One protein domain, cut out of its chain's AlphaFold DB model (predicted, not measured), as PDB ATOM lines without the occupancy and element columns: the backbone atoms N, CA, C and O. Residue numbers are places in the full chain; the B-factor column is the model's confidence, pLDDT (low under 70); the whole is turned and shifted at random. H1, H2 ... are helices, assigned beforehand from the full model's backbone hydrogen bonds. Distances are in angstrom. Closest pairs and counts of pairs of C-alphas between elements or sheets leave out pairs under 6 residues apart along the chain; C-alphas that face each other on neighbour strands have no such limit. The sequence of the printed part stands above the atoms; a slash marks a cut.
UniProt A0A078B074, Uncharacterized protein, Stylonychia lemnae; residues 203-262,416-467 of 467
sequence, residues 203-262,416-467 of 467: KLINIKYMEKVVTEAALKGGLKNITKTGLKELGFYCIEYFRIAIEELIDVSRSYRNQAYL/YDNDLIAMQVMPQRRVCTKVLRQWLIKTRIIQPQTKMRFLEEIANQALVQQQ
ATOM      1  N   LYS A 203     135.553  58.029  92.869       65.56
ATOM      2  CA  LYS A 203     135.533  58.992  91.745       65.56
ATOM      3  C   LYS A 203     134.220  59.787  91.583       65.56
ATOM      4  O   LYS A 203     134.189  60.715  90.786       65.56
ATOM      5  N   LEU A 204     133.172  59.443  92.340       73.25
ATOM      6  CA  LEU A 204     131.881  60.141  92.420       73.25
ATOM      7  C   LEU A 204     132.007  61.646  92.705       73.25
ATOM      8  O   LEU A 204     131.182  62.420  92.232       73.25
ATOM      9  N   ILE A 205     133.026  62.067  93.465       78.38
ATOM     10  CA  ILE A 205     133.313  63.483  93.719       78.38
ATOM     11  C   ILE A 205     134.765  63.780  93.355       78.38
ATOM     12  O   ILE A 205     135.697  63.143  93.849       78.38
ATOM     13  N   ASN A 206     134.968  64.806  92.526       83.75
ATOM     14  CA  ASN A 206     136.291  65.358  92.261       83.75
ATOM     15  C   ASN A 206     136.781  66.131  93.498       83.75
ATOM     16  O   ASN A 206     136.495  67.319  93.662       83.75
ATOM     17  N   ILE A 207     137.526  65.442  94.369       81.06
ATOM     18  CA  ILE A 207     138.026  65.997  95.636       81.06
ATOM     19  C   ILE A 207     138.845  67.278  95.407       81.06
ATOM     20  O   ILE A 207     138.691  68.205  96.188       81.06
ATOM     21  N   LYS A 208     139.622  67.394  94.317       85.38
ATOM     22  CA  LYS A 208     140.397  68.616  94.007       85.38
ATOM     23  C   LYS A 208     139.501  69.824  93.711       85.38
ATOM     24  O   LYS A 208     139.813  70.940  94.115       85.38
ATOM     25  N   TYR A 209     138.386  69.612  93.010       86.62
ATOM     26  CA  TYR A 209     137.418  70.677  92.734       86.62
ATOM     27  C   TYR A 209     136.700  71.113  94.016       86.62
ATOM     28  O   TYR A 209     136.602  72.306  94.299       86.62
ATOM     29  N   MET A 210     136.272  70.147  94.833       86.75
ATOM     30  CA  MET A 210     135.677  70.422  96.140       86.75
ATOM     31  C   MET A 210     136.671  71.133  97.077       86.75
ATOM     32  O   MET A 210     136.296  72.089  97.742       86.75
ATOM     33  N   GLU A 211     137.944  70.738  97.081       90.06
ATOM     34  CA  GLU A 211     139.026  71.400  97.819       90.06
ATOM     35  C   GLU A 211     139.196  72.865  97.381       90.06
ATOM     36  O   GLU A 211     139.218  73.733  98.253       90.06
ATOM     37  N   LYS A 212     139.199  73.177  96.070       91.94
ATOM     38  CA  LYS A 212     139.210  74.569  95.560       91.94
ATOM     39  C   LYS A 212     138.003  75.365  96.079       91.94
ATOM     40  O   LYS A 212     138.188  76.374  96.756       91.94
ATOM     41  N   VAL A 213     136.782  74.895  95.809       91.50
ATOM     42  CA  VAL A 213     135.532  75.615  96.128       91.50
ATOM     43  C   VAL A 213     135.349  75.817  97.634       91.50
ATOM     44  O   VAL A 213     134.978  76.902  98.081       91.50
ATOM     45  N   VAL A 214     135.610  74.786  98.437       91.81
ATOM     46  CA  VAL A 214     135.370  74.830  99.884       91.81
ATOM     47  C   VAL A 214     136.468  75.640 100.582       91.81
ATOM     48  O   VAL A 214     136.147  76.400 101.492       91.81
ATOM     49  N   THR A 215     137.724  75.583 100.119       90.75
ATOM     50  CA  THR A 215     138.795  76.470 100.620       90.75
ATOM     51  C   THR A 215     138.508  77.931 100.285       90.75
ATOM     52  O   THR A 215     138.646  78.788 101.152       90.75
ATOM     53  N   GLU A 216     138.032  78.235  99.076       92.69
ATOM     54  CA  GLU A 216     137.628  79.596  98.702       92.69
ATOM     55  C   GLU A 216     136.475  80.114  99.583       92.69
ATOM     56  O   GLU A 216     136.521  81.245 100.073       92.69
ATOM     57  N   ALA A 217     135.468  79.276  99.850       92.00
ATOM     58  CA  ALA A 217     134.361  79.607 100.747       92.00
ATOM     59  C   ALA A 217     134.817  79.801 102.207       92.00
ATOM     60  O   ALA A 217     134.347  80.721 102.878       92.00
ATOM     61  N   ALA A 218     135.751  78.979 102.693       91.19
ATOM     62  CA  ALA A 218     136.329  79.102 104.029       91.19
ATOM     63  C   ALA A 218     137.165  80.380 104.179       91.19
ATOM     64  O   ALA A 218     136.958  81.116 105.142       91.19
ATOM     65  N   LEU A 219     138.018  80.707 103.203       91.50
ATOM     66  CA  LEU A 219     138.797  81.950 103.190       91.50
ATOM     67  C   LEU A 219     137.885  83.187 103.194       91.50
ATOM     68  O   LEU A 219     138.110  84.103 103.983       91.50
ATOM     69  N   LYS A 220     136.803  83.180 102.401       93.88
ATOM     70  CA  LYS A 220     135.758  84.224 102.430       93.88
ATOM     71  C   LYS A 220     135.010  84.299 103.772       93.88
ATOM     72  O   LYS A 220     134.489  85.356 104.110       93.88
ATOM     73  N   GLY A 221     134.985  83.211 104.542       91.56
ATOM     74  CA  GLY A 221     134.477  83.148 105.917       91.56
ATOM     75  C   GLY A 221     135.533  83.352 107.016       91.56
ATOM     76  O   GLY A 221     135.232  83.107 108.182       91.56
ATOM     77  N   GLY A 222     136.770  83.743 106.681       94.69
ATOM     78  CA  GLY A 222     137.870  83.940 107.640       94.69
ATOM     79  C   GLY A 222     138.550  82.658 108.155       94.69
ATOM     80  O   GLY A 222     139.522  82.733 108.911       94.69
ATOM     81  N   LEU A 223     138.097  81.476 107.731       93.31
ATOM     82  CA  LEU A 223     138.691  80.179 108.063       93.31
ATOM     83  C   LEU A 223     139.917  79.922 107.176       93.31
ATOM     84  O   LEU A 223     139.798  79.569 106.006       93.31
ATOM     85  N   LYS A 224     141.116  80.091 107.747       86.88
ATOM     86  CA  LYS A 224     142.389  80.048 107.000       86.88
ATOM     87  C   LYS A 224     142.791  78.668 106.464       86.88
ATOM     88  O   LYS A 224     143.511  78.615 105.478       86.88
ATOM     89  N   ASN A 225     142.376  77.579 107.113       85.50
ATOM     90  CA  ASN A 225     142.761  76.207 106.764       85.50
ATOM     91  C   ASN A 225     141.580  75.247 106.954       85.50
ATOM     92  O   ASN A 225     140.880  75.328 107.964       85.50
ATOM     93  N   ILE A 226     141.423  74.288 106.040       89.44
ATOM     94  CA  ILE A 226     140.522  73.136 106.192       89.44
ATOM     95  C   ILE A 226     141.375  71.868 106.248       89.44
ATOM     96  O   ILE A 226     142.344  71.726 105.503       89.44
ATOM     97  N   THR A 227     141.028  70.924 107.121       90.31
ATOM     98  CA  THR A 227     141.727  69.636 107.179       90.31
ATOM     99  C   THR A 227     141.298  68.725 106.027       90.31
ATOM    100  O   THR A 227     140.132  68.688 105.628       90.31
ATOM    101  N   LYS A 228     142.226  67.896 105.531       85.12
ATOM    102  CA  LYS A 228     141.911  66.866 104.523       85.12
ATOM    103  C   LYS A 228     140.852  65.865 105.013       85.12
ATOM    104  O   LYS A 228     140.159  65.270 104.194       85.12
ATOM    105  N   THR A 229     140.701  65.702 106.329       86.56
ATOM    106  CA  THR A 229     139.624  64.916 106.952       86.56
ATOM    107  C   THR A 229     138.267  65.606 106.798       86.56
ATOM    108  O   THR A 229     137.352  64.993 106.262       86.56
ATOM    109  N   GLY A 230     138.156  66.898 107.135       86.81
ATOM    110  CA  GLY A 230     136.912  67.660 106.966       86.81
ATOM    111  C   GLY A 230     136.448  67.747 105.506       86.81
ATOM    112  O   GLY A 230     135.253  67.670 105.232       86.81
ATOM    113  N   LEU A 231     137.383  67.807 104.548       86.69
ATOM    114  CA  LEU A 231     137.058  67.686 103.121       86.69
ATOM    115  C   LEU A 231     136.506  66.293 102.761       86.69
ATOM    116  O   LEU A 231     135.527  66.207 102.023       86.69
ATOM    117  N   LYS A 232     137.079  65.201 103.289       83.38
ATOM    118  CA  LYS A 232     136.548  63.839 103.073       83.38
ATOM    119  C   LYS A 232     135.147  63.667 103.665       83.38
ATOM    120  O   LYS A 232     134.274  63.131 102.989       83.38
ATOM    121  N   GLU A 233     134.923  64.151 104.884       86.50
ATOM    122  CA  GLU A 233     133.611  64.124 105.545       86.50
ATOM    123  C   GLU A 233     132.567  64.922 104.761       86.50
ATOM    124  O   GLU A 233     131.472  64.423 104.514       86.50
ATOM    125  N   LEU A 234     132.910  66.126 104.290       87.31
ATOM    126  CA  LEU A 234     132.023  66.920 103.438       87.31
ATOM    127  C   LEU A 234     131.694  66.198 102.123       87.31
ATOM    128  O   LEU A 234     130.541  66.204 101.700       87.31
ATOM    129  N   GLY A 235     132.667  65.508 101.519       86.38
ATOM    130  CA  GLY A 235     132.431  64.637 100.365       86.38
ATOM    131  C   GLY A 235     131.427  63.519 100.663       86.38
ATOM    132  O   GLY A 235     130.504  63.301  99.881       86.38
ATOM    133  N   PHE A 236     131.548  62.857 101.817       85.25
ATOM    134  CA  PHE A 236     130.582  61.850 102.263       85.25
ATOM    135  C   PHE A 236     129.176  62.445 102.462       85.25
ATOM    136  O   PHE A 236     128.206  61.895 101.944       85.25
ATOM    137  N   TYR A 237     129.056  63.607 103.119       87.75
ATOM    138  CA  TYR A 237     127.769  64.302 103.273       87.75
ATOM    139  C   TYR A 237     127.142  64.708 101.930       87.75
ATOM    140  O   TYR A 237     125.923  64.634 101.789       87.75
ATOM    141  N   CYS A 238     127.943  65.094 100.933       86.69
ATOM    142  CA  CYS A 238     127.453  65.371  99.582       86.69
ATOM    143  C   CYS A 238     126.928  64.103  98.884       86.69
ATOM    144  O   CYS A 238     125.850  64.152  98.294       86.69
ATOM    145  N   ILE A 239     127.633  62.966  98.979       86.75
ATOM    146  CA  ILE A 239     127.163  61.677  98.430       86.75
ATOM    147  C   ILE A 239     125.842  61.258  99.090       86.75
ATOM    148  O   ILE A 239     124.898  60.890  98.393       86.75
ATOM    149  N   GLU A 240     125.749  61.358 100.416       87.25
ATOM    150  CA  GLU A 240     124.541  60.992 101.162       87.25
ATOM    151  C   GLU A 240     123.361  61.929 100.850       87.25
ATOM    152  O   GLU A 240     122.224  61.474 100.724       87.25
ATOM    153  N   TYR A 241     123.617  63.222 100.617       88.88
ATOM    154  CA  TYR A 241     122.589  64.150 100.141       88.88
ATOM    155  C   TYR A 241     122.068  63.776  98.744       88.88
ATOM    156  O   TYR A 241     120.856  63.778  98.523       88.88
ATOM    157  N   PHE A 242     122.950  63.385  97.815       87.38
ATOM    158  CA  PHE A 242     122.526  62.871  96.507       87.38
ATOM    159  C   PHE A 242     121.734  61.560  96.621       87.38
ATOM    160  O   PHE A 242     120.765  61.393  95.884       87.38
ATOM    161  N   ARG A 243     122.077  60.660  97.556       91.38
ATOM    162  CA  ARG A 243     121.291  59.439  97.818       91.38
ATOM    163  C   ARG A 243     119.855  59.782  98.220       91.38
ATOM    164  O   ARG A 243     118.923  59.271  97.606       91.38
ATOM    165  N   ILE A 244     119.684  60.685  99.187       89.88
ATOM    166  CA  ILE A 244     118.362  61.123  99.666       89.88
ATOM    167  C   ILE A 244     117.566  61.803  98.541       89.88
ATOM    168  O   ILE A 244     116.400  61.479  98.338       89.88
ATOM    169  N   ALA A 245     118.192  62.683  97.751       86.75
ATOM    170  CA  ALA A 245     117.527  63.349  96.626       86.75
ATOM    171  C   ALA A 245     117.075  62.371  95.519       86.75
ATOM    172  O   ALA A 245     116.030  62.575  94.900       86.75
ATOM    173  N   ILE A 246     117.832  61.294  95.279       88.69
ATOM    174  CA  ILE A 246     117.446  60.221  94.349       88.69
ATOM    175  C   ILE A 246     116.288  59.389  94.921       88.69
ATOM    176  O   ILE A 246     115.385  59.018  94.175       88.69
ATOM    177  N   GLU A 247     116.278  59.121  96.228       88.75
ATOM    178  CA  GLU A 247     115.181  58.414  96.903       88.75
ATOM    179  C   GLU A 247     113.873  59.232  96.862       88.75
ATOM    180  O   GLU A 247     112.850  58.699  96.430       88.75
ATOM    181  N   GLU A 248     113.918  60.542  97.152       89.12
ATOM    182  CA  GLU A 248     112.772  61.454  96.968       89.12
ATOM    183  C   GLU A 248     112.265  61.460  95.512       89.12
ATOM    184  O   GLU A 248     111.062  61.341  95.270       89.12
ATOM    185  N   LEU A 249     113.165  61.546  94.524       89.00
ATOM    186  CA  LEU A 249     112.800  61.547  93.102       89.00
ATOM    187  C   LEU A 249     112.146  60.227  92.661       89.00
ATOM    188  O   LEU A 249     111.209  60.239  91.857       89.00
ATOM    189  N   ILE A 250     112.609  59.089  93.186       89.25
ATOM    190  CA  ILE A 250     112.029  57.767  92.917       89.25
ATOM    191  C   ILE A 250     110.610  57.668  93.486       89.25
ATOM    192  O   ILE A 250     109.719  57.178  92.787       89.25
ATOM    193  N   ASP A 251     110.372  58.140  94.709       87.75
ATOM    194  CA  ASP A 251     109.049  58.059  95.335       87.75
ATOM    195  C   ASP A 251     108.047  59.054  94.733       87.75
ATOM    196  O   ASP A 251     106.897  58.682  94.490       87.75
ATOM    197  N   VAL A 252     108.489  60.248  94.329       88.00
ATOM    198  CA  VAL A 252     107.692  61.159  93.485       88.00
ATOM    199  C   VAL A 252     107.339  60.498  92.143       88.00
ATOM    200  O   VAL A 252     106.175  60.485  91.745       88.00
ATOM    201  N   SER A 253     108.307  59.862  91.473       85.62
ATOM    202  CA  SER A 253     108.084  59.157  90.197       85.62
ATOM    203  C   SER A 253     107.132  57.959  90.324       85.62
ATOM    204  O   SER A 253     106.387  57.648  89.391       85.62
ATOM    205  N   ARG A 254     107.135  57.273  91.475       88.88
ATOM    206  CA  ARG A 254     106.162  56.223  91.818       88.88
ATOM    207  C   ARG A 254     104.774  56.808  92.057       88.88
ATOM    208  O   ARG A 254     103.805  56.234  91.569       88.88
ATOM    209  N   SER A 255     104.682  57.939  92.758       87.00
ATOM    210  CA  SER A 255     103.413  58.620  93.036       87.00
ATOM    211  C   SER A 255     102.682  58.991  91.743       87.00
ATOM    212  O   SER A 255     101.563  58.527  91.532       87.00
ATOM    213  N   TYR A 256     103.356  59.680  90.813       83.94
ATOM    214  CA  TYR A 256     102.790  60.011  89.496       83.94
ATOM    215  C   TYR A 256     102.326  58.778  88.719       83.94
ATOM    216  O   TYR A 256     101.234  58.767  88.157       83.94
ATOM    217  N   ARG A 257     103.136  57.711  88.698       84.62
ATOM    218  CA  ARG A 257     102.773  56.469  88.000       84.62
ATOM    219  C   ARG A 257     101.523  55.827  88.606       84.62
ATOM    220  O   ARG A 257     100.663  55.354  87.870       84.62
ATOM    221  N   ASN A 258     101.414  55.824  89.931       85.88
ATOM    222  CA  ASN A 258     100.253  55.283  90.632       85.88
ATOM    223  C   ASN A 258      99.006  56.157  90.411       85.88
ATOM    224  O   ASN A 258      97.932  55.607  90.196       85.88
ATOM    225  N   GLN A 259      99.144  57.487  90.399       82.56
ATOM    226  CA  GLN A 259      98.060  58.410  90.045       82.56
ATOM    227  C   GLN A 259      97.556  58.161  88.618       82.56
ATOM    228  O   GLN A 259      96.360  57.962  88.444       82.56
ATOM    229  N   ALA A 260      98.450  58.052  87.629       79.38
ATOM    230  CA  ALA A 260      98.088  57.750  86.241       79.38
ATOM    231  C   ALA A 260      97.378  56.387  86.089       79.38
ATOM    232  O   ALA A 260      96.424  56.254  85.324       79.38
ATOM    233  N   TYR A 261      97.785  55.362  86.850       79.75
ATOM    234  CA  TYR A 261      97.049  54.092  86.886       79.75
ATOM    235  C   TYR A 261      95.665  54.214  87.540       79.75
ATOM    236  O   TYR A 261      94.753  53.491  87.145       79.75
ATOM    237  N   LEU A 262      95.485  55.099  88.524       78.94
ATOM    238  CA  LEU A 262      94.194  55.321  89.182       78.94
ATOM    239  C   LEU A 262      93.236  56.147  88.312       78.94
ATOM    240  O   LEU A 262      92.074  55.768  88.191       78.94
ATOM    241  N   TYR A 416     112.795  61.834 109.704       45.12
ATOM    242  CA  TYR A 416     112.849  63.257 110.038       45.12
ATOM    243  C   TYR A 416     113.182  63.498 111.518       45.12
ATOM    244  O   TYR A 416     113.997  64.364 111.809       45.12
ATOM    245  N   ASP A 417     112.631  62.708 112.444       40.53
ATOM    246  CA  ASP A 417     112.849  62.871 113.893       40.53
ATOM    247  C   ASP A 417     114.280  62.472 114.275       40.53
ATOM    248  O   ASP A 417     114.957  63.163 115.037       40.53
ATOM    249  N   ASN A 418     114.779  61.391 113.668       48.69
ATOM    250  CA  ASN A 418     116.163  60.947 113.819       48.69
ATOM    251  C   ASN A 418     117.152  62.009 113.310       48.69
ATOM    252  O   ASN A 418     118.175  62.261 113.952       48.69
ATOM    253  N   ASP A 419     116.836  62.679 112.198       49.19
ATOM    254  CA  ASP A 419     117.638  63.793 111.688       49.19
ATOM    255  C   ASP A 419     117.422  65.106 112.455       49.19
ATOM    256  O   ASP A 419     118.362  65.892 112.564       49.19
ATOM    257  N   LEU A 420     116.258  65.334 113.068       45.84
ATOM    258  CA  LEU A 420     116.004  66.469 113.960       45.84
ATOM    259  C   LEU A 420     116.872  66.370 115.221       45.84
ATOM    260  O   LEU A 420     117.578  67.325 115.557       45.84
ATOM    261  N   ILE A 421     116.897  65.192 115.855       47.06
ATOM    262  CA  ILE A 421     117.771  64.869 116.991       47.06
ATOM    263  C   ILE A 421     119.239  64.981 116.566       47.06
ATOM    264  O   ILE A 421     120.010  65.711 117.186       47.06
ATOM    265  N   ALA A 422     119.640  64.341 115.465       45.28
ATOM    266  CA  ALA A 422     121.027  64.389 115.003       45.28
ATOM    267  C   ALA A 422     121.471  65.793 114.535       45.28
ATOM    268  O   ALA A 422     122.660  66.104 114.592       45.28
ATOM    269  N   MET A 423     120.549  66.672 114.125       47.66
ATOM    270  CA  MET A 423     120.821  68.102 113.951       47.66
ATOM    271  C   MET A 423     120.928  68.846 115.287       47.66
ATOM    272  O   MET A 423     121.675  69.815 115.354       47.66
ATOM    273  N   GLN A 424     120.206  68.461 116.342       44.19
ATOM    274  CA  GLN A 424     120.341  69.081 117.667       44.19
ATOM    275  C   GLN A 424     121.708  68.791 118.305       44.19
ATOM    276  O   GLN A 424     122.373  69.739 118.719       44.19
ATOM    277  N   VAL A 425     122.169  67.532 118.326       37.31
ATOM    278  CA  VAL A 425     123.446  67.156 118.978       37.31
ATOM    279  C   VAL A 425     124.717  67.408 118.154       37.31
ATOM    280  O   VAL A 425     125.810  67.312 118.705       37.31
ATOM    281  N   MET A 426     124.632  67.765 116.865       46.12
ATOM    282  CA  MET A 426     125.819  68.022 116.026       46.12
ATOM    283  C   MET A 426     125.830  69.438 115.414       46.12
ATOM    284  O   MET A 426     125.351  69.637 114.290       46.12
ATOM    285  N   PRO A 427     126.448  70.434 116.089       46.53
ATOM    286  CA  PRO A 427     126.559  71.807 115.588       46.53
ATOM    287  C   PRO A 427     127.232  71.909 114.211       46.53
ATOM    288  O   PRO A 427     126.785  72.671 113.357       46.53
ATOM    289  N   GLN A 428     128.259  71.091 113.963       46.53
ATOM    290  CA  GLN A 428     128.949  71.022 112.670       46.53
ATOM    291  C   GLN A 428     128.008  70.542 111.553       46.53
ATOM    292  O   GLN A 428     127.959  71.163 110.492       46.53
ATOM    293  N   ARG A 429     127.176  69.517 111.811       47.62
ATOM    294  CA  ARG A 429     126.162  69.043 110.853       47.62
ATOM    295  C   ARG A 429     125.137  70.141 110.550       47.62
ATOM    296  O   ARG A 429     124.856  70.391 109.383       47.62
ATOM    297  N   ARG A 430     124.665  70.882 111.566       52.19
ATOM    298  CA  ARG A 430     123.818  72.083 111.384       52.19
ATOM    299  C   ARG A 430     124.455  73.127 110.464       52.19
ATOM    300  O   ARG A 430     123.759  73.656 109.599       52.19
ATOM    301  N   VAL A 431     125.741  73.437 110.640       51.38
ATOM    302  CA  VAL A 431     126.454  74.407 109.790       51.38
ATOM    303  C   VAL A 431     126.575  73.879 108.361       51.38
ATOM    304  O   VAL A 431     126.140  74.567 107.440       51.38
ATOM    305  N   CYS A 432     127.055  72.649 108.164       51.69
ATOM    306  CA  CYS A 432     127.187  72.044 106.836       51.69
ATOM    307  C   CYS A 432     125.842  71.963 106.095       51.69
ATOM    308  O   CYS A 432     125.760  72.380 104.944       51.69
ATOM    309  N   THR A 433     124.759  71.527 106.747       53.56
ATOM    310  CA  THR A 433     123.421  71.475 106.132       53.56
ATOM    311  C   THR A 433     122.858  72.871 105.836       53.56
ATOM    312  O   THR A 433     122.214  73.049 104.800       53.56
ATOM    313  N   LYS A 434     123.116  73.888 106.675       55.59
ATOM    314  CA  LYS A 434     122.740  75.285 106.371       55.59
ATOM    315  C   LYS A 434     123.515  75.838 105.173       55.59
ATOM    316  O   LYS A 434     122.895  76.427 104.291       55.59
ATOM    317  N   VAL A 435     124.831  75.628 105.120       55.91
ATOM    318  CA  VAL A 435     125.689  76.056 104.000       55.91
ATOM    319  C   VAL A 435     125.283  75.345 102.709       55.91
ATOM    320  O   VAL A 435     125.105  76.010 101.694       55.91
ATOM    321  N   LEU A 436     125.035  74.032 102.749       55.53
ATOM    322  CA  LEU A 436     124.595  73.253 101.588       55.53
ATOM    323  C   LEU A 436     123.207  73.686 101.091       55.53
ATOM    324  O   LEU A 436     123.042  73.903  99.895       55.53
ATOM    325  N   ARG A 437     122.222  73.902 101.980       55.78
ATOM    326  CA  ARG A 437     120.910  74.459 101.587       55.78
ATOM    327  C   ARG A 437     121.043  75.849 100.963       55.78
ATOM    328  O   ARG A 437     120.444  76.103  99.925       55.78
ATOM    329  N   GLN A 438     121.841  76.739 101.557       55.97
ATOM    330  CA  GLN A 438     122.096  78.074 101.002       55.97
ATOM    331  C   GLN A 438     122.812  78.015  99.646       55.97
ATOM    332  O   GLN A 438     122.497  78.803  98.757       55.97
ATOM    333  N   TRP A 439     123.728  77.064  99.453       66.75
ATOM    334  CA  TRP A 439     124.380  76.821  98.169       66.75
ATOM    335  C   TRP A 439     123.378  76.333  97.112       66.75
ATOM    336  O   TRP A 439     123.289  76.955  96.061       66.75
ATOM    337  N   LEU A 440     122.554  75.321  97.414       49.56
ATOM    338  CA  LEU A 440     121.527  74.773  96.505       49.56
ATOM    339  C   LEU A 440     120.448  75.791  96.098       49.56
ATOM    340  O   LEU A 440     119.965  75.763  94.966       49.56
ATOM    341  N   ILE A 441     120.083  76.700  97.011       54.38
ATOM    342  CA  ILE A 441     119.179  77.823  96.722       54.38
ATOM    343  C   ILE A 441     119.872  78.831  95.793       54.38
ATOM    344  O   ILE A 441     119.291  79.247  94.791       54.38
ATOM    345  N   LYS A 442     121.130  79.203  96.080       55.19
ATOM    346  CA  LYS A 442     121.894  80.168  95.267       55.19
ATOM    347  C   LYS A 442     122.244  79.650  93.871       55.19
ATOM    348  O   LYS A 442     122.227  80.436  92.930       55.19
ATOM    349  N   THR A 443     122.510  78.354  93.709       48.03
ATOM    350  CA  THR A 443     122.756  77.724  92.398       48.03
ATOM    351  C   THR A 443     121.477  77.462  91.598       48.03
ATOM    352  O   THR A 443     121.562  76.962  90.481       48.03
ATOM    353  N   ARG A 444     120.291  77.792  92.141       49.53
ATOM    354  CA  ARG A 444     118.963  77.557  91.537       49.53
ATOM    355  C   ARG A 444     118.652  76.088  91.193       49.53
ATOM    356  O   ARG A 444     117.642  75.836  90.545       49.53
ATOM    357  N   ILE A 445     119.456  75.127  91.663       46.28
ATOM    358  CA  ILE A 445     119.248  73.682  91.435       46.28
ATOM    359  C   ILE A 445     117.923  73.222  92.062       46.28
ATOM    360  O   ILE A 445     117.227  72.381  91.501       46.28
ATOM    361  N   ILE A 446     117.545  73.819  93.196       43.09
ATOM    362  CA  ILE A 446     116.214  73.682  93.790       43.09
ATOM    363  C   ILE A 446     115.618  75.086  93.898       43.09
ATOM    364  O   ILE A 446     115.858  75.789  94.879       43.09
ATOM    365  N   GLN A 447     114.853  75.516  92.891       43.75
ATOM    366  CA  GLN A 447     114.085  76.762  92.971       43.75
ATOM    367  C   GLN A 447     112.901  76.588  93.941       43.75
ATOM    368  O   GLN A 447     111.983  75.818  93.642       43.75
ATOM    369  N   PRO A 448     112.843  77.320  95.074       48.38
ATOM    370  CA  PRO A 448     111.720  77.203  96.005       48.38
ATOM    371  C   PRO A 448     110.402  77.670  95.374       48.38
ATOM    372  O   PRO A 448     109.350  77.115  95.666       48.38
ATOM    373  N   GLN A 449     110.473  78.643  94.460       49.34
ATOM    374  CA  GLN A 449     109.328  79.192  93.729       49.34
ATOM    375  C   GLN A 449     108.644  78.152  92.830       49.34
ATOM    376  O   GLN A 449     107.420  78.130  92.761       49.34
ATOM    377  N   THR A 450     109.401  77.251  92.195       51.56
ATOM    378  CA  THR A 450     108.822  76.161  91.392       51.56
ATOM    379  C   THR A 450     108.113  75.139  92.280       51.56
ATOM    380  O   THR A 450     107.035  74.675  91.926       51.56
ATOM    381  N   LYS A 451     108.662  74.838  93.468       47.59
ATOM    382  CA  LYS A 451     108.002  73.953  94.444       47.59
ATOM    383  C   LYS A 451     106.756  74.595  95.072       47.59
ATOM    384  O   LYS A 451     105.795  73.880  95.313       47.59
ATOM    385  N   MET A 452     106.754  75.914  95.294       51.38
ATOM    386  CA  MET A 452     105.567  76.662  95.735       51.38
ATOM    387  C   MET A 452     104.463  76.635  94.675       51.38
ATOM    388  O   MET A 452     103.393  76.110  94.960       51.38
ATOM    389  N   ARG A 453     104.751  77.080  93.441       55.78
ATOM    390  CA  ARG A 453     103.769  77.067  92.340       55.78
ATOM    391  C   ARG A 453     103.154  75.693  92.123       55.78
ATOM    392  O   ARG A 453     101.949  75.593  91.966       55.78
ATOM    393  N   PHE A 454     103.962  74.636  92.165       48.81
ATOM    394  CA  PHE A 454     103.460  73.281  91.958       48.81
ATOM    395  C   PHE A 454     102.538  72.786  93.094       48.81
ATOM    396  O   PHE A 454     101.628  71.997  92.858       48.81
ATOM    397  N   LEU A 455     102.735  73.268  94.327       49.81
ATOM    398  CA  LEU A 455     101.826  72.992  95.445       49.81
ATOM    399  C   LEU A 455     100.544  73.839  95.366       49.81
ATOM    400  O   LEU A 455      99.472  73.323  95.665       49.81
ATOM    401  N   GLU A 456     100.640  75.094  94.923       64.12
ATOM    402  CA  GLU A 456      99.490  75.969  94.636       64.12
ATOM    403  C   GLU A 456      98.625  75.392  93.497       64.12
ATOM    404  O   GLU A 456      97.401  75.356  93.591       64.12
ATOM    405  N   GLU A 457      99.256  74.866  92.448       67.00
ATOM    406  CA  GLU A 457      98.616  74.244  91.284       67.00
ATOM    407  C   GLU A 457      97.875  72.946  91.653       67.00
ATOM    408  O   GLU A 457      96.711  72.784  91.285       67.00
ATOM    409  N   ILE A 458      98.483  72.076  92.472       65.31
ATOM    410  CA  ILE A 458      97.807  70.898  93.047       65.31
ATOM    411  C   ILE A 458      96.644  71.306  93.964       65.31
ATOM    412  O   ILE A 458      95.573  70.701  93.891       65.31
ATOM    413  N   ALA A 459      96.829  72.316  94.820       65.56
ATOM    414  CA  ALA A 459      95.779  72.774  95.729       65.56
ATOM    415  C   ALA A 459      94.558  73.301  94.958       65.56
ATOM    416  O   ALA A 459      93.431  72.926  95.271       65.56
ATOM    417  N   ASN A 460      94.780  74.092  93.906       68.06
ATOM    418  CA  ASN A 460      93.714  74.609  93.049       68.06
ATOM    419  C   ASN A 460      92.987  73.487  92.286       68.06
ATOM    420  O   ASN A 460      91.760  73.493  92.233       68.06
ATOM    421  N   GLN A 461      93.706  72.492  91.752       71.69
ATOM    422  CA  GLN A 461      93.083  71.333  91.095       71.69
ATOM    423  C   GLN A 461      92.213  70.512  92.060       71.69
ATOM    424  O   GLN A 461      91.115  70.099  91.691       71.69
ATOM    425  N   ALA A 462      92.660  70.317  93.304       63.47
ATOM    426  CA  ALA A 462      91.873  69.636  94.331       63.47
ATOM    427  C   ALA A 462      90.618  70.427  94.747       63.47
ATOM    428  O   ALA A 462      89.608  69.821  95.093       63.47
ATOM    429  N   LEU A 463      90.668  71.763  94.693       66.19
ATOM    430  CA  LEU A 463      89.549  72.649  95.031       66.19
ATOM    431  C   LEU A 463      88.482  72.661  93.923       66.19
ATOM    432  O   LEU A 463      87.293  72.579  94.216       66.19
ATOM    433  N   VAL A 464      88.899  72.657  92.650       74.12
ATOM    434  CA  VAL A 464      87.996  72.521  91.487       74.12
ATOM    435  C   VAL A 464      87.314  71.145  91.444       74.12
ATOM    436  O   VAL A 464      86.196  71.041  90.965       74.12
ATOM    437  N   GLN A 465      87.936  70.092  91.987       66.56
ATOM    438  CA  GLN A 465      87.325  68.754  92.106       66.56
ATOM    439  C   GLN A 465      86.358  68.596  93.300       66.56
ATOM    440  O   GLN A 465      85.872  67.492  93.545       66.56
ATOM    441  N   GLN A 466      86.094  69.665  94.061       62.31
ATOM    442  CA  GLN A 466      85.116  69.694  95.162       62.31
ATOM    443  C   GLN A 466      83.905  70.604  94.877       62.31
ATOM    444  O   GLN A 466      83.088  70.815  95.775       62.31
ATOM    445  N   GLN A 467      83.801  71.138  93.655       63.50
ATOM    446  CA  GLN A 467      82.699  71.972  93.164       63.50
ATOM    447  C   GLN A 467      81.904  71.226  92.086       63.50
ATOM    448  O   GLN A 467      80.673  71.430  92.062       63.50
TER     449      GLN A 467
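This is residues 203 to 262 and 416 to 467 of the 467 residues of an uncharacterized protein of Stylonychia lemnae (UniProt A0A078B074). This is a loose, open frame of five helices: the long helix H2 makes the longest axis, H1 meets it near its first turns as a corner, and H4, with the short H3 set at an angle at its beginning, comes near the first half of H2. From the far end of H4 the chain turns into H5, and residues 242 to 262 of H2 and residues 447 to 467 stick out from the body as two separate arms that head nearly the same direction. The printed part has 112 residues with five named helices, H1 H2 H3 H4 H5 along the chain, and no named strand; the class is all helix. The whole is loose, with a radius of gyration of the C-alphas of 18.8 A, and the C-alphas span 62 by 29 by 26 A, the two arms making much of the length.

Begin with H2, residues 228 to 262, the longest helix. Look near its beginning for H1, residues 207 to 220: the two touch, and their closest C-alphas, those of Glu 211 and Leu 231, are 6.8 A apart. H1 touches H2 with residues 207 to 211 alone, and H2 touches H1 with residues 231 to 235 alone. The lines of H1 and H2 stand at 74 degrees, about perpendicular. Next find H4, residues 427 to 442, which is close to H2 but not clearly touching; the closest C-alphas, those of Leu 234 and Cys 432, are 7.8 A apart. H2 and H4 run the same way at a steep tilt of 59 degrees. H3, residues 416 to 425, and H4 only just touch, with 3 pairs of C-alphas within 8 A, and they touch only at the corner by their link. The closest C-alphas of H3 and H4 are those of Met 423 and Arg 430, 5.6 A apart, and the two helices run opposite ways at a steep tilt of 60 degrees. H4 touches H3 with residues 429 to 430 alone. H5, residues 448 to 464, touches no helix. It is close to H4 but not clearly touching, with the closest C-alphas, those of Ile 441 and Pro 448, 7.5 A apart and the lines at 76 degrees, about perpendicular. H2 and H5 are apart, as are H2 and H3. In the backbones of H1, H2, H3, H4 and H5, every O i to N i+4 pair is within hydrogen-bond range.

Find C-alpha 228 at (141.911, 66.866, 104.523); from there H2 runs 51.4 A to C-alpha 262 at (94.194, 55.321, 89.182). H1 begins at C-alpha 207, at (138.026, 65.997, 95.636), and reaches Lys 220 after 19.6 A. H3 runs from Tyr 416 to Val 425 over 14.4 A, and H4 from Pro 427 to Lys 442 over 22.5 A. H5 runs 24.6 A from Pro 448 to C-alpha 464 at (87.996, 72.521, 91.487).

The two C-alphas farthest apart are those of Lys 224 and Gln 467, 61.8 A. Residues 263 to 415 are not printed; across this cut, which is the link from H2 to H3, C-alphas 262 and 416 are 29.1 A apart. Of the links that are printed whole, H3 to H4 and H4 to H5 are tight and H1 to H2 is short. Without the stretches that stand free, residues 242 to 262, 438 to 445 and 447 to 467, the body has 62 residues and spans 34 by 29 by 26 A. Read the B-factor column for pLDDT, the model's own confidence: the mean of the printed part is 71.4, and 51 printed residues are under 70, namely residue 203, residues 416 to 460, residues 462 to 463 and residues 465 to 467.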